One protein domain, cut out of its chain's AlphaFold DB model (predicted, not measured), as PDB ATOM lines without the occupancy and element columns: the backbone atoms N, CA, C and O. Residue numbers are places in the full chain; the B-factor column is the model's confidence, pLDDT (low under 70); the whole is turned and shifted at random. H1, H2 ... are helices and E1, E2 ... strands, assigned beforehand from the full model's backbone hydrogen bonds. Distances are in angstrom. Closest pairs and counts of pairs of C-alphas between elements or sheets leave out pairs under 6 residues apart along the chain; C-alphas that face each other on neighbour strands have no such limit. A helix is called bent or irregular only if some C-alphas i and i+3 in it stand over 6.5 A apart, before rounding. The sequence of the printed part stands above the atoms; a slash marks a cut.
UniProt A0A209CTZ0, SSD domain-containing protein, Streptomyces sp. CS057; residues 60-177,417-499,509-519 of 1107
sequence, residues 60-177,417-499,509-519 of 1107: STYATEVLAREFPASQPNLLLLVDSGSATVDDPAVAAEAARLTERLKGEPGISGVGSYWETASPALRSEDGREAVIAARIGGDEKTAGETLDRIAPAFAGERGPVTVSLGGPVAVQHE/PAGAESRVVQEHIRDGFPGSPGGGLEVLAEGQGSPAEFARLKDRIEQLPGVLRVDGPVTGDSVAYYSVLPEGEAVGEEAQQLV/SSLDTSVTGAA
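What this domain is: This is residues 60 to 177, 417 to 499 and 509 to 519 of the 1107 residues of the protein "SSD domain-containing protein" of Streptomyces sp. CS057 (UniProt A0A209CTZ0). Two lobes stand end to end, joined by two strands of chain, residues 71 to 77 and 433 to 440; each lobe is a strongly twisted sheet with helices over both faces. The larger lobe has the five strands E2 E3 E1 E5 E4, with H2 and H4 over one face and H5 and H6 over the other; the smaller has the four strands E7 E8 E6 E9, with H1 over one face and H7 and H8 over the other. The smaller lobe holds both ends of the printed part: H1 begins at Ser 60, the first printed residue, and E9 is the last named element before Ala 519, the last printed residue, with 9.3 A between the C-alphas of Ser 60 and Ala 519. The printed part has 212 residues, with eight named helices and nine named strands in the order H1 E1 H2 E2 H3 E3 H4 E4 E5 H5 H6 E6 H7 E7 E8 H8 E9; the class is mixed, and both sheets are antiparallel throughout. The whole is compact, with a radius of gyration of the C-alphas of 17.6 A, yet elongated, spanning 54 by 35 by 34 A.

Where its parts are: The larger sheet has E2 at residues 111 to 116, E3 at 132 to 139 with 22.0 A from first to last C-alpha, E1 at 78 to 83, E5 at 164 to 169 and E4 at 159 to 161. E1 begins at C-alpha 78 (-38.389, 32.260, 71.362). Its helices are H2, residues 92 to 106 and 20.9 A, H3, 117 to 120, H4, 143 to 157 and 20.0 A, H5, 171 to 177, and H6, 421 to 432 and 16.0 A. H4 is irregular, but only just: C-alphas 152 and 155 are 6.9 A apart. The smaller sheet has E7 at 467 to 475, 21.2 A, E8 at 479 to 486, 22.4 A, E6 at 441 to 446 and E9 at 512 to 516. With it go H1, residues 60 to 70, from C-alpha 60 (-29.743, 43.543, 56.768), H7, 451 to 462, and H8, 493 to 499. E9 ends at C-alpha 516 (-28.728, 44.033, 60.867).

How they stand to each other: In the larger sheet N 112 and O 138 of E2 and E3 are 2.8 A apart, N 80 and O 135 of E1 and E3 2.8 A, N 81 and O 167 of E1 and E5 2.9 A, and N 159 and O 166 of the hairpin E4 and E5 2.8 A, each within hydrogen-bond range. H2 and H4 on one face and H6 on the other make three layers, helices on both faces of a sheet. H2 comes closest to E2 at the C-alphas of Lys 106 and Val 114, 6.1 A. H4 runs along the strands, at 20 degrees to E1 on the local plane. H6 runs across them, at 71 degrees to E1 on the local plane, with a height over the sheet of 8.9 A. H5 lies on the same face as H6 and touches it, the closest C-alphas being those of Val 174 and Ser 422, 5.2 A. H4 and H5 touch about perpendicular, at 84 degrees, closest at Gly 147 and His 176, 5.9 A between C-alphas. H3 only grazes the sheet with residues 117 to 119, and only just touches H2, with 3 pairs of C-alphas within 8 A. E1, H2 and E2 form a split strand-helix-strand unit, two strands running the same way with E3 between them, and its crossover is right-handed; E6, H7 and E7, with E8 between, form another, also right-handed. In the smaller sheet N 471 and O 483 of the hairpin E7 and E8 are 2.8 A apart, N 443 and O 482 of E6 and E8 2.9 A, and N 444 and O 514 of E6 and E9 2.8 A. H7 and H8 on one face and H1 on the other make three layers here too. H1 comes closest to E9 at the C-alphas of Ser 60 and Thr 516, 4.3 A, and H7 to E7 at those of Glu 462 and Val 470, 6.3 A. H8 comes closest to E8 at the C-alphas of Pro 486 and Ala 495, 6.1 A. Every O i to N i+4 pair is within hydrogen-bond range in H1, H2, H5, H6, H7 and H8; H4 has 9 of 11, and H3 is too short for such a pair.

The domain as a whole: The two C-alphas farthest apart are those of Gly 162 and Ser 509, 54.6 A. Residues 178 to 416 are not printed, with 10.3 A between C-alphas 177 and 417, nor are residues 500 to 508, with 20.7 A between C-alphas 499 and 509. Of the links that are printed whole, H3 to E3 is long. The mean pLDDT of the printed part is 85.8, and residues 435 to 439 and 509 are under 70.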
ATOM      1  N   SER A  60     -29.197  44.048  55.503       92.00
ATOM      2  CA  SER A  60     -29.743  43.543  56.768       92.00
ATOM      3  C   SER A  60     -30.270  42.111  56.648       92.00
ATOM      4  O   SER A  60     -30.117  41.311  57.571       92.00
ATOM      5  N   THR A  61     -30.899  41.767  55.520       89.94
ATOM      6  CA  THR A  61     -31.449  40.422  55.293       89.94
ATOM      7  C   THR A  61     -30.323  39.412  55.120       89.94
ATOM      8  O   THR A  61     -30.314  38.399  55.817       89.94
ATOM      9  N   TYR A  62     -29.313  39.742  54.312       91.88
ATOM     10  CA  TYR A  62     -28.106  38.929  54.170       91.88
ATOM     11  C   TYR A  62     -27.404  38.686  55.517       91.88
ATOM     12  O   TYR A  62     -27.171  37.537  55.898       91.88
ATOM     13  N   ALA A  63     -27.143  39.744  56.292       91.19
ATOM     14  CA  ALA A  63     -26.496  39.619  57.598       91.19
ATOM     15  C   ALA A  63     -27.328  38.780  58.585       91.19
ATOM     16  O   ALA A  63     -26.773  37.969  59.322       91.19
ATOM     17  N   THR A  64     -28.657  38.909  58.561       88.00
ATOM     18  CA  THR A  64     -29.569  38.076  59.368       88.00
ATOM     19  C   THR A  64     -29.455  36.596  59.009       88.00
ATOM     20  O   THR A  64     -29.377  35.753  59.901       88.00
ATOM     21  N   GLU A  65     -29.417  36.264  57.718       87.44
ATOM     22  CA  GLU A  65     -29.306  34.880  57.247       87.44
ATOM     23  C   GLU A  65     -27.950  34.255  57.597       87.44
ATOM     24  O   GLU A  65     -27.898  33.101  58.035       87.44
ATOM     25  N   VAL A  66     -26.855  35.013  57.468       89.38
ATOM     26  CA  VAL A  66     -25.514  34.546  57.852       89.38
ATOM     27  C   VAL A  66     -25.428  34.322  59.361       89.38
ATOM     28  O   VAL A  66     -24.988  33.253  59.788       89.38
ATOM     29  N   LEU A  67     -25.912  35.268  60.174       87.19
ATOM     30  CA  LEU A  67     -25.959  35.118  61.631       87.19
ATOM     31  C   LEU A  67     -26.810  33.916  62.047       87.19
ATOM     32  O   LEU A  67     -26.384  33.123  62.882       87.19
ATOM     33  N   ALA A  68     -27.971  33.720  61.420       81.56
ATOM     34  CA  ALA A  68     -28.833  32.575  61.685       81.56
ATOM     35  C   ALA A  68     -28.166  31.226  61.361       81.56
ATOM     36  O   ALA A  68     -28.462  30.233  62.031       81.56
ATOM     37  N   ARG A  69     -27.292  31.178  60.344       83.31
ATOM     38  CA  ARG A  69     -26.589  29.961  59.915       83.31
ATOM     39  C   ARG A  69     -25.358  29.660  60.769       83.31
ATOM     40  O   ARG A  69     -25.193  28.525  61.204       83.31
ATOM     41  N   GLU A  70     -24.502  30.657  60.976       86.62
ATOM     42  CA  GLU A  70     -23.188  30.494  61.616       86.62
ATOM     43  C   GLU A  70     -23.258  30.653  63.141       86.62
ATOM     44  O   GLU A  70     -22.523  29.997  63.878       86.62
ATOM     45  N   PHE A  71     -24.193  31.471  63.634       83.75
ATOM     46  CA  PHE A  71     -24.393  31.726  65.059       83.75
ATOM     47  C   PHE A  71     -25.871  31.595  65.452       83.75
ATOM     48  O   PHE A  71     -26.495  32.593  65.812       83.75
ATOM     49  N   PRO A  72     -26.463  30.388  65.482       73.81
ATOM     50  CA  PRO A  72     -27.876  30.217  65.836       73.81
ATOM     51  C   PRO A  72     -28.271  30.827  67.195       73.81
ATOM     52  O   PRO A  72     -29.419  31.212  67.387       73.81
ATOM     53  N   ALA A  73     -27.324  30.949  68.131       70.75
ATOM     54  CA  ALA A  73     -27.533  31.585  69.436       70.75
ATOM     55  C   ALA A  73     -27.542  33.129  69.403       70.75
ATOM     56  O   ALA A  73     -27.955  33.741  70.380       70.75
ATOM     57  N   SER A  74     -27.091  33.759  68.311       70.62
ATOM     58  CA  SER A  74     -27.030  35.225  68.174       70.62
ATOM     59  C   SER A  74     -28.408  35.876  68.033       70.62
ATOM     60  O   SER A  74     -28.570  37.049  68.339       70.62
ATOM     61  N   GLN A  75     -29.411  35.117  67.581       72.94
ATOM     62  CA  GLN A  75     -30.760  35.617  67.327       72.94
ATOM     63  C   GLN A  75     -31.809  34.670  67.916       72.94
ATOM     64  O   GLN A  75     -32.381  33.842  67.185       72.94
ATOM     65  N   PRO A  76     -32.065  34.753  69.233       79.62
ATOM     66  CA  PRO A  76     -33.182  34.041  69.830       79.62
ATOM     67  C   PRO A  76     -34.498  34.555  69.236       79.62
ATOM     68  O   PRO A  76     -34.704  35.756  69.077       79.62
ATOM     69  N   ASN A  77     -35.392  33.635  68.881       82.75
ATOM     70  CA  ASN A  77     -36.714  33.941  68.322       82.75
ATOM     71  C   ASN A  77     -37.867  33.379  69.181       82.75
ATOM     72  O   ASN A  77     -39.036  33.565  68.843       82.75
ATOM     73  N   LEU A  78     -37.517  32.734  70.298       88.88
ATOM     74  CA  LEU A  78     -38.389  32.260  71.362       88.88
ATOM     75  C   LEU A  78     -37.834  32.759  72.697       88.88
ATOM     76  O   LEU A  78     -36.662  32.537  73.007       88.88
ATOM     77  N   LEU A  79     -38.686  33.395  73.494       89.00
ATOM     78  CA  LEU A  79     -38.351  33.864  74.834       89.00
ATOM     79  C   LEU A  79     -39.310  33.216  75.829       89.00
ATOM     80  O   LEU A  79     -40.520  33.228  75.623       89.00
ATOM     81  N   LEU A  80     -38.778  32.637  76.897       92.00
ATOM     82  CA  LEU A  80     -39.557  32.197  78.049       92.00
ATOM     83  C   LEU A  80     -39.307  33.212  79.159       92.00
ATOM     84  O   LEU A  80     -38.192  33.294  79.683       92.00
ATOM     85  N   LEU A  81     -40.337  33.987  79.485       91.94
ATOM     86  CA  LEU A  81     -40.325  34.884  80.630       91.94
ATOM     87  C   LEU A  81     -40.684  34.066  81.865       91.94
ATOM     88  O   LEU A  81     -41.753  33.461  81.924       91.94
ATOM     89  N   VAL A  82     -39.758  34.008  82.815       93.88
ATOM     90  CA  VAL A  82     -39.934  33.314  84.087       93.88
ATOM     91  C   VAL A  82     -40.198  34.368  85.150       93.88
ATOM     92  O   VAL A  82     -39.294  35.121  85.510       93.88
ATOM     93  N   ASP A  83     -41.425  34.393  85.651       92.81
ATOM     94  CA  ASP A  83     -41.858  35.247  86.749       92.81
ATOM     95  C   ASP A  83     -41.810  34.456  88.064       92.81
ATOM     96  O   ASP A  83     -42.383  33.370  88.187       92.81
ATOM     97  N   SER A  84     -41.093  34.988  89.053       91.06
ATOM     98  CA  SER A  84     -40.987  34.411  90.402       91.06
ATOM     99  C   SER A  84     -42.003  34.986  91.405       91.06
ATOM    100  O   SER A  84     -41.961  34.682  92.605       91.06
ATOM    101  N   GLY A  85     -42.929  35.822  90.930       87.19
ATOM    102  CA  GLY A  85     -44.010  36.444  91.680       87.19
ATOM    103  C   GLY A  85     -43.502  37.463  92.697       87.19
ATOM    104  O   GLY A  85     -43.332  38.646  92.411       87.19
ATOM    105  N   SER A  86     -43.302  37.017  93.938       84.00
ATOM    106  CA  SER A  86     -42.795  37.874  95.026       84.00
ATOM    107  C   SER A  86     -41.360  37.559  95.442       84.00
ATOM    108  O   SER A  86     -40.748  38.362  96.154       84.00
ATOM    109  N   ALA A  87     -40.824  36.414  95.013       85.81
ATOM    110  CA  ALA A  87     -39.439  36.042  95.248       85.81
ATOM    111  C   ALA A  87     -38.501  36.804  94.297       85.81
ATOM    112  O   ALA A  87     -38.935  37.541  93.416       85.81
ATOM    113  N   THR A  88     -37.192  36.667  94.511       90.88
ATOM    114  CA  THR A  88     -36.199  37.130  93.536       90.88
ATOM    115  C   THR A  88     -35.820  35.984  92.608       90.88
ATOM    116  O   THR A  88     -35.794  34.828  93.030       90.88
ATOM    117  N   VAL A  89     -35.444  36.301  91.367       90.88
ATOM    118  CA  VAL A  89     -34.942  35.310  90.400       90.88
ATOM    119  C   VAL A  89     -33.698  34.559  90.879       90.88
ATOM    120  O   VAL A  89     -33.424  33.459  90.404       90.88
ATOM    121  N   ASP A  90     -32.958  35.129  91.834       90.88
ATOM    122  CA  ASP A  90     -31.780  34.506  92.443       90.88
ATOM    123  C   ASP A  90     -32.132  33.537  93.593       90.88
ATOM    124  O   ASP A  90     -31.231  32.939  94.187       90.88
ATOM    125  N   ASP A  91     -33.416  33.380  93.945       92.81
ATOM    126  CA  ASP A  91     -33.838  32.434  94.979       92.81
ATOM    127  C   ASP A  91     -33.425  31.003  94.579       92.81
ATOM    128  O   ASP A  91     -33.660  30.594  93.438       92.81
ATOM    129  N   PRO A  92     -32.825  30.201  95.482       91.56
ATOM    130  CA  PRO A  92     -32.351  28.862  95.146       91.56
ATOM    131  C   PRO A  92     -33.423  27.936  94.558       91.56
ATOM    132  O   PRO A  92     -33.093  27.086  93.729       91.56
ATOM    133  N   ALA A  93     -34.687  28.071  94.973       89.75
ATOM    134  CA  ALA A  93     -35.786  27.271  94.439       89.75
ATOM    135  C   ALA A  93     -36.155  27.704  93.012       89.75
ATOM    136  O   ALA A  93     -36.364  26.849  92.149       89.75
ATOM    137  N   VAL A  94     -36.167  29.017  92.757       92.00
ATOM    138  CA  VAL A  94     -36.403  29.607  91.430       92.00
ATOM    139  C   VAL A  94     -35.274  29.232  90.474       92.00
ATOM    140  O   VAL A  94     -35.528  28.677  89.408       92.00
ATOM    141  N   ALA A  95     -34.021  29.439  90.883       91.62
ATOM    142  CA  ALA A  95     -32.845  29.111  90.086       91.62
ATOM    143  C   ALA A  95     -32.759  27.611  89.758       91.62
ATOM    144  O   ALA A  95     -32.416  27.240  88.635       91.62
ATOM    145  N   ALA A  96     -33.106  26.733  90.708       91.06
ATOM    146  CA  ALA A  96     -33.122  25.290  90.473       91.06
ATOM    147  C   ALA A  96     -34.185  24.875  89.444       91.06
ATOM    148  O   ALA A  96     -33.913  24.014  88.602       91.06
ATOM    149  N   GLU A  97     -35.379  25.470  89.492       92.56
ATOM    150  CA  GLU A  97     -36.437  25.164  88.528       92.56
ATOM    151  C   GLU A  97     -36.147  25.779  87.153       92.56
ATOM    152  O   GLU A  97     -36.255  25.095  86.136       92.56
ATOM    153  N   ALA A  98     -35.656  27.017  87.105       91.12
ATOM    154  CA  ALA A  98     -35.244  27.664  85.866       91.12
ATOM    155  C   ALA A  98     -34.087  26.927  85.164       91.12
ATOM    156  O   ALA A  98     -34.098  26.772  83.940       91.12
ATOM    157  N   ALA A  99     -33.127  26.384  85.922       91.38
ATOM    158  CA  ALA A  99     -32.073  25.528  85.377       91.38
ATOM    159  C   ALA A  99     -32.640  24.229  84.777       91.38
ATOM    160  O   ALA A  99     -32.217  23.805  83.701       91.38
ATOM    161  N   ARG A 100     -33.646  23.613  85.417       91.88
ATOM    162  CA  ARG A 100     -34.337  22.435  84.859       91.88
ATOM    163  C   ARG A 100     -35.098  22.765  83.584       91.88
ATOM    164  O   ARG A 100     -35.058  21.971  82.649       91.88
ATOM    165  N   LEU A 101     -35.787  23.905  83.540       93.00
ATOM    166  CA  LEU A 101     -36.479  24.374  82.339       93.00
ATOM    167  C   LEU A 101     -35.485  24.619  81.201       93.00
ATOM    168  O   LEU A 101     -35.718  24.149  80.090       93.00
ATOM    169  N   THR A 102     -34.350  25.258  81.496       93.25
ATOM    170  CA  THR A 102     -33.267  25.509  80.531       93.25
ATOM    171  C   THR A 102     -32.720  24.196  79.957       93.25
ATOM    172  O   THR A 102     -32.650  24.036  78.739       93.25
ATOM    173  N   GLU A 103     -32.398  23.213  80.805       93.12
ATOM    174  CA  GLU A 103     -31.890  21.908  80.355       93.12
ATOM    175  C   GLU A 103     -32.933  21.091  79.585       93.12
ATOM    176  O   GLU A 103     -32.615  20.457  78.579       93.12
ATOM    177  N   ARG A 104     -34.205  21.141  79.999       93.12
ATOM    178  CA  ARG A 104     -35.298  20.521  79.236       93.12
ATOM    179  C   ARG A 104     -35.427  21.152  77.854       93.12
ATOM    180  O   ARG A 104     -35.545  20.419  76.880       93.12
ATOM    181  N   LEU A 105     -35.363  22.480  77.770       92.69
ATOM    182  CA  LEU A 105     -35.479  23.214  76.511       92.69
ATOM    183  C   LEU A 105     -34.310  22.911  75.559       92.69
ATOM    184  O   LEU A 105     -34.535  22.751  74.364       92.69
ATOM    185  N   LYS A 106     -33.083  22.736  76.075       91.12
ATOM    186  CA  LYS A 106     -31.920  22.276  75.283       91.12
ATOM    187  C   LYS A 106     -32.112  20.886  74.673       91.12
ATOM    188  O   LYS A 106     -31.535  20.597  73.629       91.12
ATOM    189  N   GLY A 107     -32.882  20.021  75.332       90.06
ATOM    190  CA  GLY A 107     -33.181  18.667  74.863       90.06
ATOM    191  C   GLY A 107     -34.323  18.582  73.845       90.06
ATOM    192  O   GLY A 107     -34.558  17.502  73.300       90.06
ATOM    193  N   GLU A 108     -35.045  19.678  73.588       92.44
ATOM    194  CA  GLU A 108     -36.205  19.670  72.697       92.44
ATOM    195  C   GLU A 108     -35.802  19.640  71.210       92.44
ATOM    196  O   GLU A 108     -35.011  20.471  70.754       92.44
ATOM    197  N   PRO A 109     -36.385  18.734  70.399       89.81
ATOM    198  CA  PRO A 109     -36.151  18.715  68.958       89.81
ATOM    199  C   PRO A 109     -36.536  20.043  68.294       89.81
ATOM    200  O   PRO A 109     -37.630  20.560  68.511       89.81
ATOM    201  N   GLY A 110     -35.656  20.572  67.443       86.31
ATOM    202  CA  GLY A 110     -35.898  21.829  66.725       86.31
ATOM    203  C   GLY A 110     -35.559  23.097  67.516       86.31
ATOM    204  O   GLY A 110     -35.697  24.186  66.966       86.31
ATOM    205  N   ILE A 111     -35.073  22.972  68.757       90.38
ATOM    206  CA  ILE A 111     -34.570  24.090  69.561       90.38
ATOM    207  C   ILE A 111     -33.037  24.122  69.536       90.38
ATOM    208  O   ILE A 111     -32.368  23.091  69.580       90.38
ATOM    209  N   SER A 112     -32.465  25.319  69.449       88.38
ATOM    210  CA  SER A 112     -31.022  25.567  69.451       88.38
ATOM    211  C   SER A 112     -30.698  26.889  70.149       88.38
ATOM    212  O   SER A 112     -31.596  27.684  70.417       88.38
ATOM    213  N   GLY A 113     -29.418  27.121  70.460       81.38
ATOM    214  CA  GLY A 113     -28.962  28.411  70.988       81.38
ATOM    215  C   GLY A 113     -29.625  28.826  72.304       81.38
ATOM    216  O   GLY A 113     -29.876  30.007  72.506       81.38
ATOM    217  N   VAL A 114     -29.954  27.857  73.166       86.69
ATOM    218  CA  VAL A 114     -30.587  28.129  74.460       86.69
ATOM    219  C   VAL A 114     -29.577  28.786  75.394       86.69
ATOM    220  O   VAL A 114     -28.513  28.217  75.640       86.69
ATOM    221  N   GLY A 115     -29.934  29.945  75.937       85.00
ATOM    222  CA  GLY A 115     -29.191  30.638  76.983       85.00
ATOM    223  C   GLY A 115     -30.140  31.216  78.027       85.00
ATOM    224  O   GLY A 115     -31.288  31.547  77.729       85.00
ATOM    225  N   SER A 116     -29.679  31.332  79.268       89.44
ATOM    226  CA  SER A 116     -30.497  31.855  80.362       89.44
ATOM    227  C   SER A 116     -29.732  32.821  81.263       89.44
ATOM    228  O   SER A 116     -28.494  32.821  81.323       89.44
ATOM    229  N   TYR A 117     -30.482  33.647  81.998       88.19
ATOM    230  CA  TYR A 117     -29.926  34.499  83.050       88.19
ATOM    231  C   TYR A 117     -29.099  33.691  84.064       88.19
ATOM    232  O   TYR A 117     -27.998  34.100  84.411       88.19
ATOM    233  N   TRP A 118     -29.567  32.513  84.484       90.75
ATOM    234  CA  TRP A 118     -28.896  31.708  85.515       90.75
ATOM    235  C   TRP A 118     -27.571  31.073  85.071       90.75
ATOM    236  O   TRP A 118     -26.786  30.655  85.920       90.75
ATOM    237  N   GLU A 119     -27.292  31.014  83.767       85.94
ATOM    238  CA  GLU A 119     -26.000  30.552  83.239       85.94
ATOM    239  C   GLU A 119     -25.000  31.695  83.056       85.94
ATOM    240  O   GLU A 119     -23.804  31.529  83.294       85.94
ATOM    241  N   THR A 120     -25.489  32.852  82.613       80.00
ATOM    242  CA  THR A 120     -24.648  33.987  82.205       80.00
ATOM    243  C   THR A 120     -24.512  35.059  83.281       80.00
ATOM    244  O   THR A 120     -23.577  35.855  83.232       80.00
ATOM    245  N   ALA A 121     -25.456  35.108  84.224       83.56
ATOM    246  CA  ALA A 121     -25.691  36.213  85.151       83.56
ATOM    247  C   ALA A 121     -25.762  37.586  84.449       83.56
ATOM    248  O   ALA A 121     -25.426  38.612  85.044       83.56
ATOM    249  N   SER A 122     -26.171  37.613  83.173       77.94
ATOM    250  CA  SER A 122     -26.235  38.841  82.382       77.94
ATOM    251  C   SER A 122     -27.324  39.769  82.927       77.94
ATOM    252  O   SER A 122     -28.496  39.386  82.904       77.94
ATOM    253  N   PRO A 123     -26.997  41.010  83.341       75.31
ATOM    254  CA  PRO A 123     -27.999  41.966  83.811       75.31
ATOM    255  C   PRO A 123     -29.068  42.302  82.764       75.31
ATOM    256  O   PRO A 123     -30.152  42.730  83.127       75.31
ATOM    257  N   ALA A 124     -28.784  42.090  81.473       74.62
ATOM    258  CA  ALA A 124     -29.746  42.313  80.393       74.62
ATOM    259  C   ALA A 124     -30.855  41.245  80.334       74.62
ATOM    260  O   ALA A 124     -31.869  41.461  79.689       74.62
ATOM    261  N   LEU A 125     -30.681  40.087  80.981       82.94
ATOM    262  CA  LEU A 125     -31.663  38.991  80.982       82.94
ATOM    263  C   LEU A 125     -32.473  38.919  82.283       82.94
ATOM    264  O   LEU A 125     -33.151  37.919  82.526       82.94
ATOM    265  N   ARG A 126     -32.400  39.964  83.108       89.44
ATOM    266  CA  ARG A 126     -33.104  40.104  84.382       89.44
ATOM    267  C   ARG A 126     -33.837  41.443  84.410       89.44
ATOM    268  O   ARG A 126     -33.274  42.452  83.986       89.44
ATOM    269  N   SER A 127     -35.058  41.445  84.933       90.31
ATOM    270  CA  SER A 127     -35.836  42.667  85.121       90.31
ATOM    271  C   SER A 127     -35.181  43.610  86.137       90.31
ATOM    272  O   SER A 127     -34.461  43.184  87.046       90.31
ATOM    273  N   GLU A 128     -35.457  44.908  86.032       86.94
ATOM    274  CA  GLU A 128     -34.933  45.928  86.947       86.94
ATOM    275  C   GLU A 128     -35.361  45.692  88.407       86.94
ATOM    276  O   GLU A 128     -34.603  45.986  89.336       86.94
ATOM    277  N   ASP A 129     -36.545  45.113  88.624       88.56
ATOM    278  CA  ASP A 129     -37.048  44.741  89.952       88.56
ATOM    279  C   ASP A 129     -36.512  43.386  90.463       88.56
ATOM    280  O   ASP A 129     -36.672  43.044  91.639       88.56
ATOM    281  N   GLY A 130     -35.837  42.625  89.594       89.69
ATOM    282  CA  GLY A 130     -35.214  41.341  89.885       89.69
ATOM    283  C   GLY A 130     -36.175  40.196  90.201       89.69
ATOM    284  O   GLY A 130     -35.750  39.246  90.875       89.69
ATOM    285  N   ARG A 131     -37.432  40.294  89.758       91.75
ATOM    286  CA  ARG A 131     -38.475  39.266  89.921       91.75
ATOM    287  C   ARG A 131     -38.705  38.429  88.671       91.75
ATOM    288  O   ARG A 131     -39.169  37.296  88.792       91.75
ATOM    289  N   GLU A 132     -38.301  38.937  87.515       92.69
ATOM    290  CA  GLU A 132     -38.433  38.255  86.236       92.69
ATOM    291  C   GLU A 132     -37.066  38.052  85.579       92.69
ATOM    292  O   GLU A 132     -36.135  38.854  85.716       92.69
ATOM    293  N   ALA A 133     -36.927  36.941  84.865       92.12
ATOM    294  CA  ALA A 133     -35.741  36.649  84.076       92.12
ATOM    295  C   ALA A 133     -36.102  35.857  82.820       92.12
ATOM    296  O   ALA A 133     -37.111  35.154  82.770       92.12
ATOM    297  N   VAL A 134     -35.262  35.976  81.795       90.38
ATOM    298  CA  VAL A 134     -35.529  35.410  80.469       90.38
ATOM    299  C   VAL A 134     -34.648  34.191  80.200       90.38
ATOM    300  O   VAL A 134     -33.432  34.202  80.424       90.38
ATOM    301  N   ILE A 135     -35.273  33.140  79.668       91.38
ATOM    302  CA  ILE A 135     -34.599  32.049  78.959       91.38
ATOM    303  C   ILE A 135     -34.823  32.290  77.466       91.38
ATOM    304  O   ILE A 135     -35.957  32.284  76.987       91.38
ATOM    305  N   ALA A 136     -33.743  32.521  76.733       88.62
ATOM    306  CA  ALA A 136     -33.768  32.805  75.308       88.62
ATOM    307  C   ALA A 136     -33.381  31.552  74.520       88.62
ATOM    308  O   ALA A 136     -32.442  30.846  74.883       88.62
ATOM    309  N   ALA A 137     -34.103  31.264  73.443       89.31
ATOM    310  CA  ALA A 137     -33.839  30.121  72.585       89.31
ATOM    311  C   ALA A 137     -34.190  30.428  71.128       89.31
ATOM    312  O   ALA A 137     -34.895  31.390  70.811       89.31
ATOM    313  N   ARG A 138     -33.706  29.576  70.224       87.38
ATOM    314  CA  ARG A 138     -34.037  29.637  68.806       87.38
ATOM    315  C   ARG A 138     -34.762  28.379  68.355       87.38
ATOM    316  O   ARG A 138     -34.207  27.283  68.421       87.38
ATOM    317  N   ILE A 139     -35.965  28.561  67.823       89.25
ATOM    318  CA  ILE A 139     -36.692  27.554  67.057       89.25
ATOM    319  C   ILE A 139     -36.168  27.574  65.620       89.25
ATOM    320  O   ILE A 139     -36.172  28.620  64.963       89.25
ATOM    321  N   GLY A 140     -35.672  26.429  65.155       84.50
ATOM    322  CA  GLY A 140     -35.218  26.234  63.781       84.50
ATOM    323  C   GLY A 140     -36.357  25.881  62.820       84.50
ATOM    324  O   GLY A 140     -37.457  25.523  63.234       84.50
ATOM    325  N   GLY A 141     -36.055  25.919  61.523       79.38
ATOM    326  CA  GLY A 141     -37.013  25.624  60.456       79.38
ATOM    327  C   GLY A 141     -37.665  26.874  59.870       79.38
ATOM    328  O   GLY A 141     -37.308  28.002  60.210       79.38
ATOM    329  N   ASP A 142     -38.590  26.655  58.938       73.12
ATOM    330  CA  ASP A 142     -39.437  27.717  58.399       73.12
ATOM    331  C   ASP A 142     -40.515  28.141  59.412       73.12
ATOM    332  O   ASP A 142     -40.713  27.512  60.451       73.12
ATOM    333  N   GLU A 143     -41.225  29.226  59.114       72.06
ATOM    334  CA  GLU A 143     -42.250  29.817  59.986       72.06
ATOM    335  C   GLU A 143     -43.333  28.815  60.411       72.06
ATOM    336  O   GLU A 143     -43.799  28.831  61.550       72.06
ATOM    337  N   LYS A 144     -43.676  27.881  59.518       73.50
ATOM    338  CA  LYS A 144     -44.620  26.804  59.804       73.50
ATOM    339  C   LYS A 144     -44.048  25.804  60.803       73.50
ATOM    340  O   LYS A 144     -44.686  25.530  61.814       73.50
ATOM    341  N   THR A 145     -42.854  25.277  60.538       83.31
ATOM    342  CA  THR A 145     -42.167  24.336  61.436       83.31
ATOM    343  C   THR A 145     -41.934  24.973  62.807       83.31
ATOM    344  O   THR A 145     -42.059  24.307  63.839       83.31
ATOM    345  N   ALA A 146     -41.641  26.275  62.827       85.12
ATOM    346  CA  ALA A 146     -41.459  27.036  64.049       85.12
ATOM    347  C   ALA A 146     -42.766  27.166  64.848       85.12
ATOM    348  O   ALA A 146     -42.756  26.930  66.055       85.12
ATOM    349  N   GLY A 147     -43.890  27.448  64.179       85.81
ATOM    350  CA  GLY A 147     -45.225  27.454  64.788       85.81
ATOM    351  C   GLY A 147     -45.651  26.079  65.314       85.81
ATOM    352  O   GLY A 147     -46.053  25.967  66.464       85.81
ATOM    353  N   GLU A 148     -45.469  25.011  64.530       87.31
ATOM    354  CA  GLU A 148     -45.764  23.635  64.966       87.31
ATOM    355  C   GLU A 148     -44.897  23.216  66.166       87.31
ATOM    356  O   GLU A 148     -45.348  22.505  67.069       87.31
ATOM    357  N   THR A 149     -43.641  23.669  66.201       90.94
ATOM    358  CA  THR A 149     -42.759  23.456  67.353       90.94
ATOM    359  C   THR A 149     -43.242  24.249  68.561       90.94
ATOM    360  O   THR A 149     -43.258  23.691  69.657       90.94
ATOM    361  N   LEU A 150     -43.682  25.497  68.373       90.88
ATOM    362  CA  LEU A 150     -44.263  26.319  69.432       90.88
ATOM    363  C   LEU A 150     -45.520  25.664  70.026       90.88
ATOM    364  O   LEU A 150     -45.587  25.500  71.240       90.88
ATOM    365  N   ASP A 151     -46.454  25.200  69.195       90.44
ATOM    366  CA  ASP A 151     -47.674  24.495  69.626       90.44
ATOM    367  C   ASP A 151     -47.363  23.224  70.425       90.44
ATOM    368  O   ASP A 151     -48.073  22.856  71.364       90.44
ATOM    369  N   ARG A 152     -46.269  22.542  70.067       91.81
ATOM    370  CA  ARG A 152     -45.796  21.342  70.760       91.81
ATOM    371  C   ARG A 152     -45.182  21.663  72.124       91.81
ATOM    372  O   ARG A 152     -45.403  20.901  73.067       91.81
ATOM    373  N   ILE A 153     -44.392  22.735  72.235       90.75
ATOM    374  CA  ILE A 153     -43.676  23.085  73.476       90.75
ATOM    375  C   ILE A 153     -44.530  23.928  74.427       90.75
ATOM    376  O   ILE A 153     -44.419  23.749  75.638       90.75
ATOM    377  N   ALA A 154     -45.409  24.802  73.932       88.50
ATOM    378  CA  ALA A 154     -46.149  25.748  74.765       88.50
ATOM    379  C   ALA A 154     -46.891  25.054  75.927       88.50
ATOM    380  O   ALA A 154     -46.646  25.432  77.071       88.50
ATOM    381  N   PRO A 155     -47.644  23.948  75.736       88.50
ATOM    382  CA  PRO A 155     -48.302  23.253  76.851       88.50
ATOM    383  C   PRO A 155     -47.333  22.652  77.890       88.50
ATOM    384  O   PRO A 155     -47.688  22.458  79.057       88.50
ATOM    385  N   ALA A 156     -46.107  22.319  77.477       87.19
ATOM    386  CA  ALA A 156     -45.102  21.664  78.315       87.19
ATOM    387  C   ALA A 156     -44.241  22.642  79.129       87.19
ATOM    388  O   ALA A 156     -43.626  22.217  80.117       87.19
ATOM    389  N   PHE A 157     -44.202  23.916  78.720       89.44
ATOM    390  CA  PHE A 157     -43.397  24.968  79.340       89.44
ATOM    391  C   PHE A 157     -44.252  26.085  79.958       89.44
ATOM    392  O   PHE A 157     -43.971  26.444  81.095       89.44
ATOM    393  N   ALA A 158     -45.327  26.543  79.302       89.50
ATOM    394  CA  ALA A 158     -46.189  27.638  79.772       89.50
ATOM    395  C   ALA A 158     -46.934  27.314  81.077       89.50
ATOM    396  O   ALA A 158     -47.208  26.141  81.359       89.50
ATOM    397  N   GLY A 159     -47.322  28.351  81.818       88.06
ATOM    398  CA  GLY A 159     -48.121  28.274  83.043       88.06
ATOM    399  C   GLY A 159     -47.288  28.098  84.314       88.06
ATOM    400  O   GLY A 159     -46.083  28.342  84.330       88.06
ATOM    401  N   GLU A 160     -47.940  27.671  85.396       87.44
ATOM    402  CA  GLU A 160     -47.300  27.484  86.703       87.44
ATOM    403  C   GLU A 160     -46.360  26.264  86.713       87.44
ATOM    404  O   GLU A 160     -46.740  25.133  86.386       87.44
ATOM    405  N   ARG A 161     -45.108  26.490  87.121       85.56
ATOM    406  CA  ARG A 161     -44.029  25.500  87.224       85.56
ATOM    407  C   ARG A 161     -43.364  25.616  88.595       85.56
ATOM    408  O   ARG A 161     -42.309  26.219  88.754       85.56
ATOM    409  N   GLY A 162     -43.980  25.014  89.610       85.38
ATOM    410  CA  GLY A 162     -43.446  25.062  90.974       85.38
ATOM    411  C   GLY A 162     -43.465  26.497  91.523       85.38
ATOM    412  O   GLY A 162     -44.554  27.044  91.642       85.38
ATOM    413  N   PRO A 163     -42.314  27.102  91.881       87.56
ATOM    414  CA  PRO A 163     -42.266  28.461  92.425       87.56
ATOM    415  C   PRO A 163     -42.317  29.573  91.360       87.56
ATOM    416  O   PRO A 163     -42.198  30.738  91.727       87.56
ATOM    417  N   VAL A 164     -42.419  29.236  90.069       91.62
ATOM    418  CA  VAL A 164     -42.390  30.216  88.973       91.62
ATOM    419  C   VAL A 164     -43.572  30.058  88.026       91.62
ATOM    420  O   VAL A 164     -44.057  28.948  87.810       91.62
ATOM    421  N   THR A 165     -43.980  31.156  87.402       92.62
ATOM    422  CA  THR A 165     -44.901  31.175  86.262       92.62
ATOM    423  C   THR A 165     -44.097  31.429  84.997       92.62
ATOM    424  O   THR A 165     -43.230  32.299  84.970       92.62
ATOM    425  N   VAL A 166     -44.347  30.646  83.950       92.00
ATOM    426  CA  VAL A 166     -43.636  30.771  82.675       92.00
ATOM    427  C   VAL A 166     -44.606  31.213  81.593       92.00
ATOM    428  O   VAL A 166     -45.602  30.533  81.341       92.00
ATOM    429  N   SER A 167     -44.279  32.301  80.909       91.00
ATOM    430  CA  SER A 167     -45.013  32.780  79.737       91.00
ATOM    431  C   SER A 167     -44.118  32.752  78.506       91.00
ATOM    432  O   SER A 167     -42.908  32.986  78.597       91.00
ATOM    433  N   LEU A 168     -44.698  32.429  77.351       90.44
ATOM    434  CA  LEU A 168     -43.947  32.355  76.098       90.44
ATOM    435  C   LEU A 168     -44.131  33.639  75.295       90.44
ATOM    436  O   LEU A 168     -45.241  34.112  75.072       90.44
ATOM    437  N   GLY A 169     -43.019  34.163  74.805       87.88
ATOM    438  CA  GLY A 169     -42.974  35.318  73.928       87.88
ATOM    439  C   GLY A 169     -41.882  35.186  72.875       87.88
ATOM    440  O   GLY A 169     -41.417  34.094  72.530       87.88
ATOM    441  N   GLY A 170     -41.465  36.336  72.362       85.31
ATOM    442  CA  GLY A 170     -40.530  36.437  71.253       85.31
ATOM    443  C   GLY A 170     -41.209  36.375  69.876       85.31
ATOM    444  O   GLY A 170     -42.404  36.076  69.767       85.31
ATOM    445  N   PRO A 171     -40.447  36.658  68.803       81.75
ATOM    446  CA  PRO A 171     -40.980  36.824  67.452       81.75
ATOM    447  C   PRO A 171     -41.838  35.662  66.943       81.75
ATOM    448  O   PRO A 171     -42.868  35.907  66.323       81.75
ATOM    449  N   VAL A 172     -41.459  34.403  67.212       85.44
ATOM    450  CA  VAL A 172     -42.237  33.244  66.734       85.44
ATOM    451  C   VAL A 172     -43.604  33.178  67.416       85.44
ATOM    452  O   VAL A 172     -44.595  32.902  66.742       85.44
ATOM    453  N   ALA A 173     -43.679  33.474  68.717       86.94
ATOM    454  CA  ALA A 173     -44.938  33.471  69.459       86.94
ATOM    455  C   ALA A 173     -45.879  34.589  68.998       86.94
ATOM    456  O   ALA A 173     -47.041  34.320  68.698       86.94
ATOM    457  N   VAL A 174     -45.356  35.812  68.847       84.75
ATOM    458  CA  VAL A 174     -46.121  36.966  68.341       84.75
ATOM    459  C   VAL A 174     -46.671  36.684  66.945       84.75
ATOM    460  O   VAL A 174     -47.854  36.895  66.677       84.75
ATOM    461  N   GLN A 175     -45.825  36.168  66.054       81.12
ATOM    462  CA  GLN A 175     -46.195  35.883  64.673       81.12
ATOM    463  C   GLN A 175     -47.245  34.768  64.577       81.12
ATOM    464  O   GLN A 175     -48.227  34.900  63.842       81.12
ATOM    465  N   HIS A 176     -47.068  33.692  65.347       84.56
ATOM    466  CA  HIS A 176     -48.010  32.579  65.396       84.56
ATOM    467  C   HIS A 176     -49.371  33.008  65.973       84.56
ATOM    468  O   HIS A 176     -50.413  32.715  65.384       84.56
ATOM    469  N   GLU A 177     -49.388  33.768  67.073       85.50
ATOM    470  CA  GLU A 177     -50.629  34.274  67.670       85.50
ATOM    471  C   GLU A 177     -51.345  35.264  66.735       85.50
ATOM    472  O   GLU A 177     -52.560  35.168  66.535       85.50
ATOM    473  N   PRO A 417     -54.064  42.466  70.253       83.38
ATOM    474  CA  PRO A 417     -54.879  42.945  71.369       83.38
ATOM    475  C   PRO A 417     -54.090  43.002  72.678       83.38
ATOM    476  O   PRO A 417     -53.272  42.131  72.935       83.38
ATOM    477  N   ALA A 418     -54.409  43.960  73.551       80.50
ATOM    478  CA  ALA A 418     -53.711  44.156  74.830       80.50
ATOM    479  C   ALA A 418     -53.731  42.943  75.785       80.50
ATOM    480  O   ALA A 418     -52.945  42.903  76.717       80.50
ATOM    481  N   GLY A 419     -54.625  41.972  75.570       80.50
ATOM    482  CA  GLY A 419     -54.683  40.733  76.353       80.50
ATOM    483  C   GLY A 419     -54.005  39.520  75.705       80.50
ATOM    484  O   GLY A 419     -54.187  38.421  76.210       80.50
ATOM    485  N   ALA A 420     -53.317  39.683  74.569       80.94
ATOM    486  CA  ALA A 420     -52.569  38.601  73.919       80.94
ATOM    487  C   ALA A 420     -51.328  38.234  74.750       80.94
ATOM    488  O   ALA A 420     -50.578  39.129  75.139       80.94
ATOM    489  N   GLU A 421     -51.101  36.944  75.015       83.50
ATOM    490  CA  GLU A 421     -50.023  36.491  75.913       83.50
ATOM    491  C   GLU A 421     -48.650  36.920  75.385       83.50
ATOM    492  O   GLU A 421     -47.865  37.528  76.114       83.50
ATOM    493  N   SER A 422     -48.393  36.694  74.092       83.19
ATOM    494  CA  SER A 422     -47.110  37.038  73.468       83.19
ATOM    495  C   SER A 422     -46.824  38.543  73.491       83.19
ATOM    496  O   SER A 422     -45.667  38.948  73.623       83.19
ATOM    497  N   ARG A 423     -47.875  39.374  73.431       83.56
ATOM    498  CA  ARG A 423     -47.772  40.828  73.587       83.56
ATOM    499  C   ARG A 423     -47.438  41.212  75.021       83.56
ATOM    500  O   ARG A 423     -46.541  42.017  75.223       83.56
ATOM    501  N   VAL A 424     -48.135  40.644  76.004       84.00
ATOM    502  CA  VAL A 424     -47.895  40.946  77.426       84.00
ATOM    503  C   VAL A 424     -46.458  40.597  77.817       84.00
ATOM    504  O   VAL A 424     -45.793  41.392  78.475       84.00
ATOM    505  N   VAL A 425     -45.935  39.457  77.352       84.19
ATOM    506  CA  VAL A 425     -44.527  39.085  77.567       84.19
ATOM    507  C   VAL A 425     -43.577  40.114  76.959       84.19
ATOM    508  O   VAL A 425     -42.625  40.536  77.612       84.19
ATOM    509  N   GLN A 426     -43.830  40.545  75.722       83.44
ATOM    510  CA  GLN A 426     -42.982  41.533  75.057       83.44
ATOM    511  C   GLN A 426     -43.065  42.916  75.724       83.44
ATOM    512  O   GLN A 426     -42.064  43.627  75.784       83.44
ATOM    513  N   GLU A 427     -44.228  43.279  76.269       83.75
ATOM    514  CA  GLU A 427     -44.450  44.504  77.040       83.75
ATOM    515  C   GLU A 427     -43.664  44.489  78.358       83.75
ATOM    516  O   GLU A 427     -42.934  45.442  78.619       83.75
ATOM    517  N   HIS A 428     -43.676  43.384  79.113       84.38
ATOM    518  CA  HIS A 428     -42.821  43.230  80.300       84.38
ATOM    519  C   HIS A 428     -41.327  43.301  79.959       84.38
ATOM    520  O   HIS A 428     -40.565  43.964  80.659       84.38
ATOM    521  N   ILE A 429     -40.896  42.681  78.856       81.31
ATOM    522  CA  ILE A 429     -39.495  42.740  78.413       81.31
ATOM    523  C   ILE A 429     -39.097  44.170  78.020       81.31
ATOM    524  O   ILE A 429     -37.997  44.613  78.339       81.31
ATOM    525  N   ARG A 430     -39.975  44.905  77.338       79.56
ATOM    526  CA  ARG A 430     -39.718  46.288  76.915       79.56
ATOM    527  C   ARG A 430     -39.670  47.259  78.096       79.56
ATOM    528  O   ARG A 430     -38.786  48.110  78.131       79.56
ATOM    529  N   ASP A 431     -40.606  47.133  79.032       81.06
ATOM    530  CA  ASP A 431     -40.808  48.117  80.100       81.06
ATOM    531  C   ASP A 431     -40.011  47.778  81.373       81.06
ATOM    532  O   ASP A 431     -39.703  48.667  82.166       81.06
ATOM    533  N   GLY A 432     -39.686  46.497  81.578       81.81
ATOM    534  CA  GLY A 432     -39.076  45.980  82.802       81.81
ATOM    535  C   GLY A 432     -37.606  45.577  82.690       81.81
ATOM    536  O   GLY A 432     -37.002  45.309  83.728       81.81
ATOM    537  N   PHE A 433     -37.008  45.513  81.491       82.44
ATOM    538  CA  PHE A 433     -35.621  45.057  81.308       82.44
ATOM    539  C   PHE A 433     -34.708  46.155  80.738       82.44
ATOM    540  O   PHE A 433     -35.085  46.879  79.813       82.44
ATOM    541  N   PRO A 434     -33.452  46.245  81.213       70.00
ATOM    542  CA  PRO A 434     -32.515  47.256  80.746       70.00
ATOM    543  C   PRO A 434     -32.103  47.012  79.286       70.00
ATOM    544  O   PRO A 434     -31.575  45.955  78.937       70.00
ATOM    545  N   GLY A 435     -32.292  48.029  78.439       58.94
ATOM    546  CA  GLY A 435     -31.856  48.014  77.038       58.94
ATOM    547  C   GLY A 435     -32.748  47.217  76.082       58.94
ATOM    548  O   GLY A 435     -32.306  46.937  74.973       58.94
ATOM    549  N   SER A 436     -33.976  46.860  76.490       59.34
ATOM    550  CA  SER A 436     -34.971  46.141  75.677       59.34
ATOM    551  C   SER A 436     -34.378  44.905  74.966       59.34
ATOM    552  O   SER A 436     -34.063  44.959  73.772       59.34
ATOM    553  N   PRO A 437     -34.196  43.781  75.684       51.94
ATOM    554  CA  PRO A 437     -33.589  42.557  75.160       51.94
ATOM    555  C   PRO A 437     -34.183  42.151  73.801       51.94
ATOM    556  O   PRO A 437     -35.381  41.905  73.686       51.94
ATOM    557  N   GLY A 438     -33.344  42.112  72.760       54.62
ATOM    558  CA  GLY A 438     -33.759  41.829  71.375       54.62
ATOM    559  C   GLY A 438     -33.911  43.053  70.454       54.62
ATOM    560  O   GLY A 438     -34.153  42.870  69.265       54.62
ATOM    561  N   GLY A 439     -33.732  44.280  70.961       59.19
ATOM    562  CA  GLY A 439     -33.766  45.534  70.185       59.19
ATOM    563  C   GLY A 439     -32.403  46.074  69.722       59.19
ATOM    564  O   GLY A 439     -32.336  47.187  69.202       59.19
ATOM    565  N   GLY A 440     -31.318  45.321  69.934       75.56
ATOM    566  CA  GLY A 440     -29.959  45.704  69.539       75.56
ATOM    567  C   GLY A 440     -29.711  45.628  68.028       75.56
ATOM    568  O   GLY A 440     -30.429  44.958  67.284       75.56
ATOM    569  N   LEU A 441     -28.672  46.324  67.576       87.19
ATOM    570  CA  LEU A 441     -28.116  46.186  66.234       87.19
ATOM    571  C   LEU A 441     -27.024  45.121  66.255       87.19
ATOM    572  O   LEU A 441     -26.227  45.069  67.184       87.19
ATOM    573  N   GLU A 442     -26.949  44.305  65.215       89.50
ATOM    574  CA  GLU A 442     -25.897  43.301  65.073       89.50
ATOM    575  C   GLU A 442     -24.982  43.699  63.917       89.50
ATOM    576  O   GLU A 442     -25.443  43.918  62.793       89.50
ATOM    577  N   VAL A 443     -23.682  43.800  64.189       92.25
ATOM    578  CA  VAL A 443     -22.658  44.076  63.177       92.25
ATOM    579  C   VAL A 443     -21.939  42.776  62.864       92.25
ATOM    580  O   VAL A 443     -21.123  42.299  63.653       92.25
ATOM    581  N   LEU A 444     -22.233  42.214  61.696       92.44
ATOM    582  CA  LEU A 444     -21.525  41.076  61.133       92.44
ATOM    583  C   LEU A 444     -20.210  41.562  60.517       92.44
ATOM    584  O   LEU A 444     -20.202  42.503  59.729       92.44
ATOM    585  N   ALA A 445     -19.107  40.906  60.862       92.06
ATOM    586  CA  ALA A 445     -17.789  41.106  60.280       92.06
ATOM    587  C   ALA A 445     -17.319  39.804  59.617       92.06
ATOM    588  O   ALA A 445     -17.119  38.791  60.289       92.06
ATOM    589  N   GLU A 446     -17.119  39.828  58.305       90.12
ATOM    590  CA  GLU A 446     -16.698  38.679  57.508       90.12
ATOM    591  C   GLU A 446     -15.246  38.829  57.059       90.12
ATOM    592  O   GLU A 446     -14.848  39.866  56.533       90.12
ATOM    593  N   GLY A 447     -14.440  37.786  57.246       84.75
ATOM    594  CA  GLY A 447     -13.032  37.774  56.853       84.75
ATOM    595  C   GLY A 447     -12.093  37.279  57.950       84.75
ATOM    596  O   GLY A 447     -12.478  37.044  59.095       84.75
ATOM    597  N   GLN A 448     -10.820  37.104  57.589       77.94
ATOM    598  CA  GLN A 448      -9.783  36.665  58.524       77.94
ATOM    599  C   GLN A 448      -9.094  37.870  59.163       77.94
ATOM    600  O   GLN A 448      -8.011  38.284  58.751       77.94
ATOM    601  N   GLY A 449      -9.757  38.437  60.170       77.62
ATOM    602  CA  GLY A 449      -9.204  39.497  61.005       77.62
ATOM    603  C   GLY A 449      -8.295  38.950  62.105       77.62
ATOM    604  O   GLY A 449      -8.596  37.960  62.770       77.62
ATOM    605  N   SER A 450      -7.178  39.627  62.348       84.00
ATOM    606  CA  SER A 450      -6.402  39.457  63.574       84.00
ATOM    607  C   SER A 450      -7.195  39.973  64.788       84.00
ATOM    608  O   SER A 450      -7.991  40.908  64.658       84.00
ATOM    609  N   PRO A 451      -6.934  39.469  66.010       85.19
ATOM    610  CA  PRO A 451      -7.569  39.991  67.227       85.19
ATOM    611  C   PRO A 451      -7.419  41.513  67.402       85.19
ATOM    612  O   PRO A 451      -8.305  42.176  67.931       85.19
ATOM    613  N   ALA A 452      -6.316  42.089  66.910       86.62
ATOM    614  CA  ALA A 452      -6.071  43.530  66.941       86.62
ATOM    615  C   ALA A 452      -6.902  44.321  65.912       86.62
ATOM    616  O   ALA A 452      -7.099  45.524  66.080       86.62
ATOM    617  N   GLU A 453      -7.340  43.700  64.817       87.50
ATOM    618  CA  GLU A 453      -8.277  44.316  63.869       87.50
ATOM    619  C   GLU A 453      -9.696  44.305  64.431       87.50
ATOM    620  O   GLU A 453     -10.353  45.344  64.403       87.50
ATOM    621  N   PHE A 454     -10.120  43.194  65.037       88.31
ATOM    622  CA  PHE A 454     -11.405  43.115  65.727       88.31
ATOM    623  C   PHE A 454     -11.506  44.110  66.896       88.31
ATOM    624  O   PHE A 454     -12.469  44.868  66.976       88.31
ATOM    625  N   ALA A 455     -10.472  44.214  67.742       88.88
ATOM    626  CA  ALA A 455     -10.444  45.208  68.820       88.88
ATOM    627  C   ALA A 455     -10.554  46.652  68.292       88.88
ATOM    628  O   ALA A 455     -11.328  47.448  68.811       88.88
ATOM    629  N   ARG A 456      -9.848  46.976  67.199       89.38
ATOM    630  CA  ARG A 456      -9.932  48.303  66.565       89.38
ATOM    631  C   ARG A 456     -11.301  48.590  65.953       89.38
ATOM    632  O   ARG A 456     -11.705  49.748  65.924       89.38
ATOM    633  N   LEU A 457     -11.985  47.575  65.429       89.38
ATOM    634  CA  LEU A 457     -13.352  47.724  64.936       89.38
ATOM    635  C   LEU A 457     -14.308  48.015  66.099       89.38
ATOM    636  O   LEU A 457     -15.046  48.994  66.025       89.38
ATOM    637  N   LYS A 458     -14.219  47.247  67.193       91.69
ATOM    638  CA  LYS A 458     -14.998  47.484  68.415       91.69
ATOM    639  C   LYS A 458     -14.815  48.906  68.948       91.69
ATOM    640  O   LYS A 458     -15.804  49.608  69.115       91.69
ATOM    641  N   ASP A 459     -13.570  49.359  69.118       91.31
ATOM    642  CA  ASP A 459     -13.265  50.705  69.631       91.31
ATOM    643  C   ASP A 459     -13.884  51.813  68.763       91.31
ATOM    644  O   ASP A 459     -14.272  52.868  69.259       91.31
ATOM    645  N   ARG A 460     -13.966  51.594  67.446       91.38
ATOM    646  CA  ARG A 460     -14.562  52.555  66.511       91.38
ATOM    647  C   ARG A 460     -16.080  52.566  66.582       91.38
ATOM    648  O   ARG A 460     -16.654  53.643  66.476       91.38
ATOM    649  N   ILE A 461     -16.701  51.402  66.761       92.69
ATOM    650  CA  ILE A 461     -18.146  51.284  66.981       92.69
ATOM    651  C   ILE A 461     -18.517  51.971  68.303       92.69
ATOM    652  O   ILE A 461     -19.441  52.773  68.325       92.69
ATOM    653  N   GLU A 462     -17.756  51.746  69.378       93.00
ATOM    654  CA  GLU A 462     -17.995  52.367  70.695       93.00
ATOM    655  C   GLU A 462     -17.851  53.896  70.699       93.00
ATOM    656  O   GLU A 462     -18.395  54.564  71.573       93.00
ATOM    657  N   GLN A 463     -17.120  54.467  69.738       93.50
ATOM    658  CA  GLN A 463     -16.958  55.918  69.596       93.50
ATOM    659  C   GLN A 463     -18.095  56.589  68.816       93.50
ATOM    660  O   GLN A 463     -18.113  57.822  68.725       93.50
ATOM    661  N   LEU A 464     -19.016  55.822  68.226       93.38
ATOM    662  CA  LEU A 464     -20.141  56.395  67.496       93.38
ATOM    663  C   LEU A 464     -21.148  57.047  68.459       93.38
ATOM    664  O   LEU A 464     -21.429  56.507  69.532       93.38
ATOM    665  N   PRO A 465     -21.721  58.205  68.086       90.12
ATOM    666  CA  PRO A 465     -22.781  58.824  68.872       90.12
ATOM    667  C   PRO A 465     -24.017  57.912  68.914       90.12
ATOM    668  O   PRO A 465     -24.415  57.357  67.894       90.12
ATOM    669  N   GLY A 466     -24.630  57.776  70.092       86.06
ATOM    670  CA  GLY A 466     -25.826  56.948  70.292       86.06
ATOM    671  C   GLY A 466     -25.555  55.462  70.553       86.06
ATOM    672  O   GLY A 466     -26.503  54.687  70.604       86.06
ATOM    673  N   VAL A 467     -24.296  55.043  70.735       89.44
ATOM    674  CA  VAL A 467     -23.951  53.686  71.199       89.44
ATOM    675  C   VAL A 467     -23.823  53.671  72.721       89.44
ATOM    676  O   VAL A 467     -22.982  54.372  73.283       89.44
ATOM    677  N   LEU A 468     -24.626  52.846  73.399       86.00
ATOM    678  CA  LEU A 468     -24.544  52.650  74.852       86.00
ATOM    679  C   LEU A 468     -23.547  51.554  75.233       86.00
ATOM    680  O   LEU A 468     -22.831  51.673  76.229       86.00
ATOM    681  N   ARG A 469     -23.527  50.461  74.464       84.81
ATOM    682  CA  ARG A 469     -22.673  49.297  74.725       84.81
ATOM    683  C   ARG A 469     -22.395  48.526  73.441       84.81
ATOM    684  O   ARG A 469     -23.257  48.450  72.571       84.81
ATOM    685  N   VAL A 470     -21.213  47.919  73.363       88.31
ATOM    686  CA  VAL A 470     -20.851  46.956  72.317       88.31
ATOM    687  C   VAL A 470     -20.320  45.689  72.974       88.31
ATOM    688  O   VAL A 470     -19.306  45.728  73.673       88.31
ATOM    689  N   ASP A 471     -20.985  44.570  72.721       85.00
ATOM    690  CA  ASP A 471     -20.577  43.244  73.174       85.00
ATOM    691  C   ASP A 471     -19.918  42.462  72.021       85.00
ATOM    692  O   ASP A 471     -20.220  42.675  70.846       85.00
ATOM    693  N   GLY A 472     -18.993  41.554  72.351       84.94
ATOM    694  CA  GLY A 472     -18.254  40.744  71.372       84.94
ATOM    695  C   GLY A 472     -16.811  41.215  71.087       84.94
ATOM    696  O   GLY A 472     -16.252  42.011  71.848       84.94
ATOM    697  N   PRO A 473     -16.165  40.692  70.024       86.81
ATOM    698  CA  PRO A 473     -16.767  39.842  68.999       86.81
ATOM    699  C   PRO A 473     -17.029  38.421  69.497       86.81
ATOM    700  O   PRO A 473     -16.211  37.841  70.212       86.81
ATOM    701  N   VAL A 474     -18.121  37.820  69.040       86.00
ATOM    702  CA  VAL A 474     -18.266  36.362  69.046       86.00
ATOM    703  C   VAL A 474     -17.738  35.854  67.709       86.00
ATOM    704  O   VAL A 474     -18.275  36.191  66.657       86.00
ATOM    705  N   THR A 475     -16.640  35.101  67.743       86.19
ATOM    706  CA  THR A 475     -15.915  34.654  66.544       86.19
ATOM    707  C   THR A 475     -16.280  33.223  66.162       86.19
ATOM    708  O   THR A 475     -16.235  32.331  67.010       86.19
ATOM    709  N   GLY A 476     -16.583  33.008  64.886       82.12
ATOM    710  CA  GLY A 476     -16.667  31.708  64.222       82.12
ATOM    711  C   GLY A 476     -15.441  31.475  63.332       82.12
ATOM    712  O   GLY A 476     -14.406  32.116  63.519       82.12
ATOM    713  N   ASP A 477     -15.554  30.581  62.349       78.31
ATOM    714  CA  ASP A 477     -14.417  30.200  61.494       78.31
ATOM    715  C   ASP A 477     -13.943  31.345  60.579       78.31
ATOM    716  O   ASP A 477     -12.750  31.647  60.505       78.31
ATOM    717  N   SER A 478     -14.872  31.987  59.865       83.44
ATOM    718  CA  SER A 478     -14.584  33.073  58.910       83.44
ATOM    719  C   SER A 478     -15.455  34.313  59.103       83.44
ATOM    720  O   SER A 478     -15.420  35.228  58.282       83.44
ATOM    721  N   VAL A 479     -16.255  34.322  60.164       90.44
ATOM    722  CA  VAL A 479     -17.217  35.375  60.484       90.44
ATOM    723  C   VAL A 479     -17.145  35.687  61.972       90.44
ATOM    724  O   VAL A 479     -16.791  34.830  62.782       90.44
ATOM    725  N   ALA A 480     -17.478  36.908  62.347       90.50
ATOM    726  CA  ALA A 480     -17.628  37.336  63.726       90.50
ATOM    727  C   ALA A 480     -18.786  38.324  63.821       90.50
ATOM    728  O   ALA A 480     -19.111  38.972  62.830       90.50
ATOM    729  N   TYR A 481     -19.395  38.472  64.992       90.88
ATOM    730  CA  TYR A 481     -20.433  39.483  65.181       90.88
ATOM    731  C   TYR A 481     -20.266  40.273  66.474       90.88
ATOM    732  O   TYR A 481     -19.678  39.780  67.444       90.88
ATOM    733  N   TYR A 482     -20.781  41.501  66.455       90.12
ATOM    734  CA  TYR A 482     -20.876  42.398  67.601       90.12
ATOM    735  C   TYR A 482     -22.329  42.779  67.841       90.12
ATOM    736  O   TYR A 482     -22.983  43.268  66.917       90.12
ATOM    737  N   SER A 483     -22.769  42.675  69.090       87.88
ATOM    738  CA  SER A 483     -24.068  43.190  69.512       87.88
ATOM    739  C   SER A 483     -23.899  44.630  69.986       87.88
ATOM    740  O   SER A 483     -23.162  44.907  70.932       87.88
ATOM    741  N   VAL A 484     -24.562  45.561  69.312       88.06
ATOM    742  CA  VAL A 484     -24.512  47.002  69.567       88.06
ATOM    743  C   VAL A 484     -25.841  47.436  70.168       88.06
ATOM    744  O   VAL A 484     -26.893  47.298  69.546       88.06
ATOM    745  N   LEU A 485     -25.799  47.987  71.375       85.12
ATOM    746  CA  LEU A 485     -26.971  48.533  72.045       85.12
ATOM    747  C   LEU A 485     -27.105  50.032  71.719       85.12
ATOM    748  O   LEU A 485     -26.267  50.813  72.190       85.12
ATOM    749  N   PRO A 486     -28.113  50.448  70.926       84.31
ATOM    750  CA  PRO A 486     -28.380  51.858  70.671       84.31
ATOM    751  C   PRO A 486     -28.982  52.567  71.893       84.31
ATOM    752  O   PRO A 486     -29.614  51.948  72.747       84.31
ATOM    753  N   GLU A 487     -28.821  53.886  71.946       79.88
ATOM    754  CA  GLU A 487     -29.590  54.779  72.812       79.88
ATOM    755  C   GLU A 487     -30.985  55.037  72.213       79.88
ATOM    756  O   GLU A 487     -31.114  55.297  71.016       79.88
ATOM    757  N   GLY A 488     -32.031  54.999  73.047       72.56
ATOM    758  CA  GLY A 488     -33.411  55.285  72.635       72.56
ATOM    759  C   GLY A 488     -34.207  54.063  72.156       72.56
ATOM    760  O   GLY A 488     -33.904  52.924  72.504       72.56
ATOM    761  N   GLU A 489     -35.279  54.307  71.395       71.19
ATOM    762  CA  GLU A 489     -36.156  53.252  70.869       71.19
ATOM    763  C   GLU A 489     -35.495  52.477  69.714       71.19
ATOM    764  O   GLU A 489     -34.881  53.067  68.825       71.19
ATOM    765  N   ALA A 490     -35.710  51.156  69.663       71.94
ATOM    766  CA  ALA A 490     -35.056  50.236  68.720       71.94
ATOM    767  C   ALA A 490     -35.256  50.565  67.224       71.94
ATOM    768  O   ALA A 490     -34.466  50.130  66.387       71.94
ATOM    769  N   VAL A 491     -36.305  51.316  66.875       75.50
ATOM    770  CA  VAL A 491     -36.614  51.753  65.498       75.50
ATOM    771  C   VAL A 491     -36.729  53.278  65.356       75.50
ATOM    772  O   VAL A 491     -37.150  53.772  64.305       75.50
ATOM    773  N   GLY A 492     -36.327  54.028  66.389       81.06
ATOM    774  CA  GLY A 492     -36.343  55.492  66.412       81.06
ATOM    775  C   GLY A 492     -35.453  56.132  65.340       81.06
ATOM    776  O   GLY A 492     -34.678  55.461  64.649       81.06
ATOM    777  N   GLU A 493     -35.557  57.453  65.177       85.56
ATOM    778  CA  GLU A 493     -34.729  58.179  64.199       85.56
ATOM    779  C   GLU A 493     -33.236  58.088  64.544       85.56
ATOM    780  O   GLU A 493     -32.406  57.966  63.640       85.56
ATOM    781  N   GLU A 494     -32.904  58.069  65.837       86.31
ATOM    782  CA  GLU A 494     -31.551  57.908  66.365       86.31
ATOM    783  C   GLU A 494     -30.966  56.541  65.992       86.31
ATOM    784  O   GLU A 494     -29.875  56.476  65.427       86.31
ATOM    785  N   ALA A 495     -31.717  55.454  66.200       87.62
ATOM    786  CA  ALA A 495     -31.294  54.105  65.823       87.62
ATOM    787  C   ALA A 495     -31.119  53.963  64.299       87.62
ATOM    788  O   ALA A 495     -30.144  53.374  63.831       87.62
ATOM    789  N   GLN A 496     -32.014  54.559  63.500       90.25
ATOM    790  CA  GLN A 496     -31.879  54.587  62.036       90.25
ATOM    791  C   GLN A 496     -30.643  55.374  61.581       90.25
ATOM    792  O   GLN A 496     -30.017  55.017  60.581       90.25
ATOM    793  N   GLN A 497     -30.298  56.461  62.277       92.00
ATOM    794  CA  GLN A 497     -29.075  57.207  61.995       92.00
ATOM    795  C   GLN A 497     -27.836  56.405  62.394       92.00
ATOM    796  O   GLN A 497     -26.905  56.325  61.596       92.00
ATOM    797  N   LEU A 498     -27.864  55.736  63.547       92.31
ATOM    798  CA  LEU A 498     -26.774  54.875  63.988       92.31
ATOM    799  C   LEU A 498     -26.499  53.745  62.988       92.31
ATOM    800  O   LEU A 498     -25.341  53.466  62.709       92.31
ATOM    801  N   VAL A 499     -27.524  53.137  62.379       93.81
ATOM    802  CA  VAL A 499     -27.324  52.154  61.293       93.81
ATOM    803  C   VAL A 499     -26.520  52.754  60.139       93.81
ATOM    804  O   VAL A 499     -25.576  52.131  59.652       93.81
ATOM    805  N   SER A 509      -9.137  46.403  55.400       65.19
ATOM    806  CA  SER A 509      -8.967  45.741  54.088       65.19
ATOM    807  C   SER A 509      -9.143  44.207  54.109       65.19
ATOM    808  O   SER A 509      -9.194  43.587  53.052       65.19
ATOM    809  N   SER A 510      -9.162  43.607  55.301       76.62
ATOM    810  CA  SER A 510      -9.295  42.178  55.611       76.62
ATOM    811  C   SER A 510     -10.678  41.769  56.145       76.62
ATOM    812  O   SER A 510     -10.908  40.570  56.305       76.62
ATOM    813  N   LEU A 511     -11.568  42.726  56.440       83.69
ATOM    814  CA  LEU A 511     -12.886  42.495  57.035       83.69
ATOM    815  C   LEU A 511     -13.944  43.247  56.229       83.69
ATOM    816  O   LEU A 511     -13.797  44.446  56.031       83.69
ATOM    817  N   ASP A 512     -15.006  42.575  55.809       88.81
ATOM    818  CA  ASP A 512     -16.212  43.217  55.287       88.81
ATOM    819  C   ASP A 512     -17.266  43.294  56.395       88.81
ATOM    820  O   ASP A 512     -17.333  42.398  57.235       88.81
ATOM    821  N   THR A 513     -18.047  44.371  56.456       91.44
ATOM    822  CA  THR A 513     -18.988  44.601  57.565       91.44
ATOM    823  C   THR A 513     -20.396  44.838  57.060       91.44
ATOM    824  O   THR A 513     -20.597  45.668  56.181       91.44
ATOM    825  N   SER A 514     -21.367  44.158  57.661       92.81
ATOM    826  CA  SER A 514     -22.795  44.312  57.373       92.81
ATOM    827  C   SER A 514     -23.579  44.507  58.668       92.81
ATOM    828  O   SER A 514     -23.237  43.928  59.700       92.81
ATOM    829  N   VAL A 515     -24.636  45.315  58.627       94.06
ATOM    830  CA  VAL A 515     -25.440  45.679  59.801       94.06
ATOM    831  C   VAL A 515     -26.857  45.133  59.671       94.06
ATOM    832  O   VAL A 515     -27.535  45.358  58.666       94.06
ATOM    833  N   THR A 516     -27.333  44.464  60.720       91.31
ATOM    834  CA  THR A 516     -28.728  44.033  60.867       91.31
ATOM    835  C   THR A 516     -29.319  44.450  62.222       91.31
ATOM    836  O   THR A 516     -28.680  45.138  63.014       91.31
ATOM    837  N   GLY A 517     -30.581  44.097  62.459       86.56
ATOM    838  CA  GLY A 517     -31.427  44.557  63.558       86.56
ATOM    839  C   GLY A 517     -32.677  45.265  63.031       86.56
ATOM    840  O   GLY A 517     -32.763  45.606  61.848       86.56
ATOM    841  N   ALA A 518     -33.662  45.502  63.900       84.25
ATOM    842  CA  ALA A 518     -34.961  46.054  63.499       84.25
ATOM    843  C   ALA A 518     -34.842  47.413  62.780       84.25
ATOM    844  O   ALA A 518     -35.452  47.609  61.728       84.25
ATOM    845  N   ALA A 519     -34.002  48.329  63.283       88.56
ATOM    846  CA  ALA A 519     -33.742  49.605  62.613       88.56
ATOM    847  C   ALA A 519     -33.043  49.441  61.254       88.56
ATOM    848  O   ALA A 519     -33.375  50.170  60.322       88.56
TER     849      ALA A 519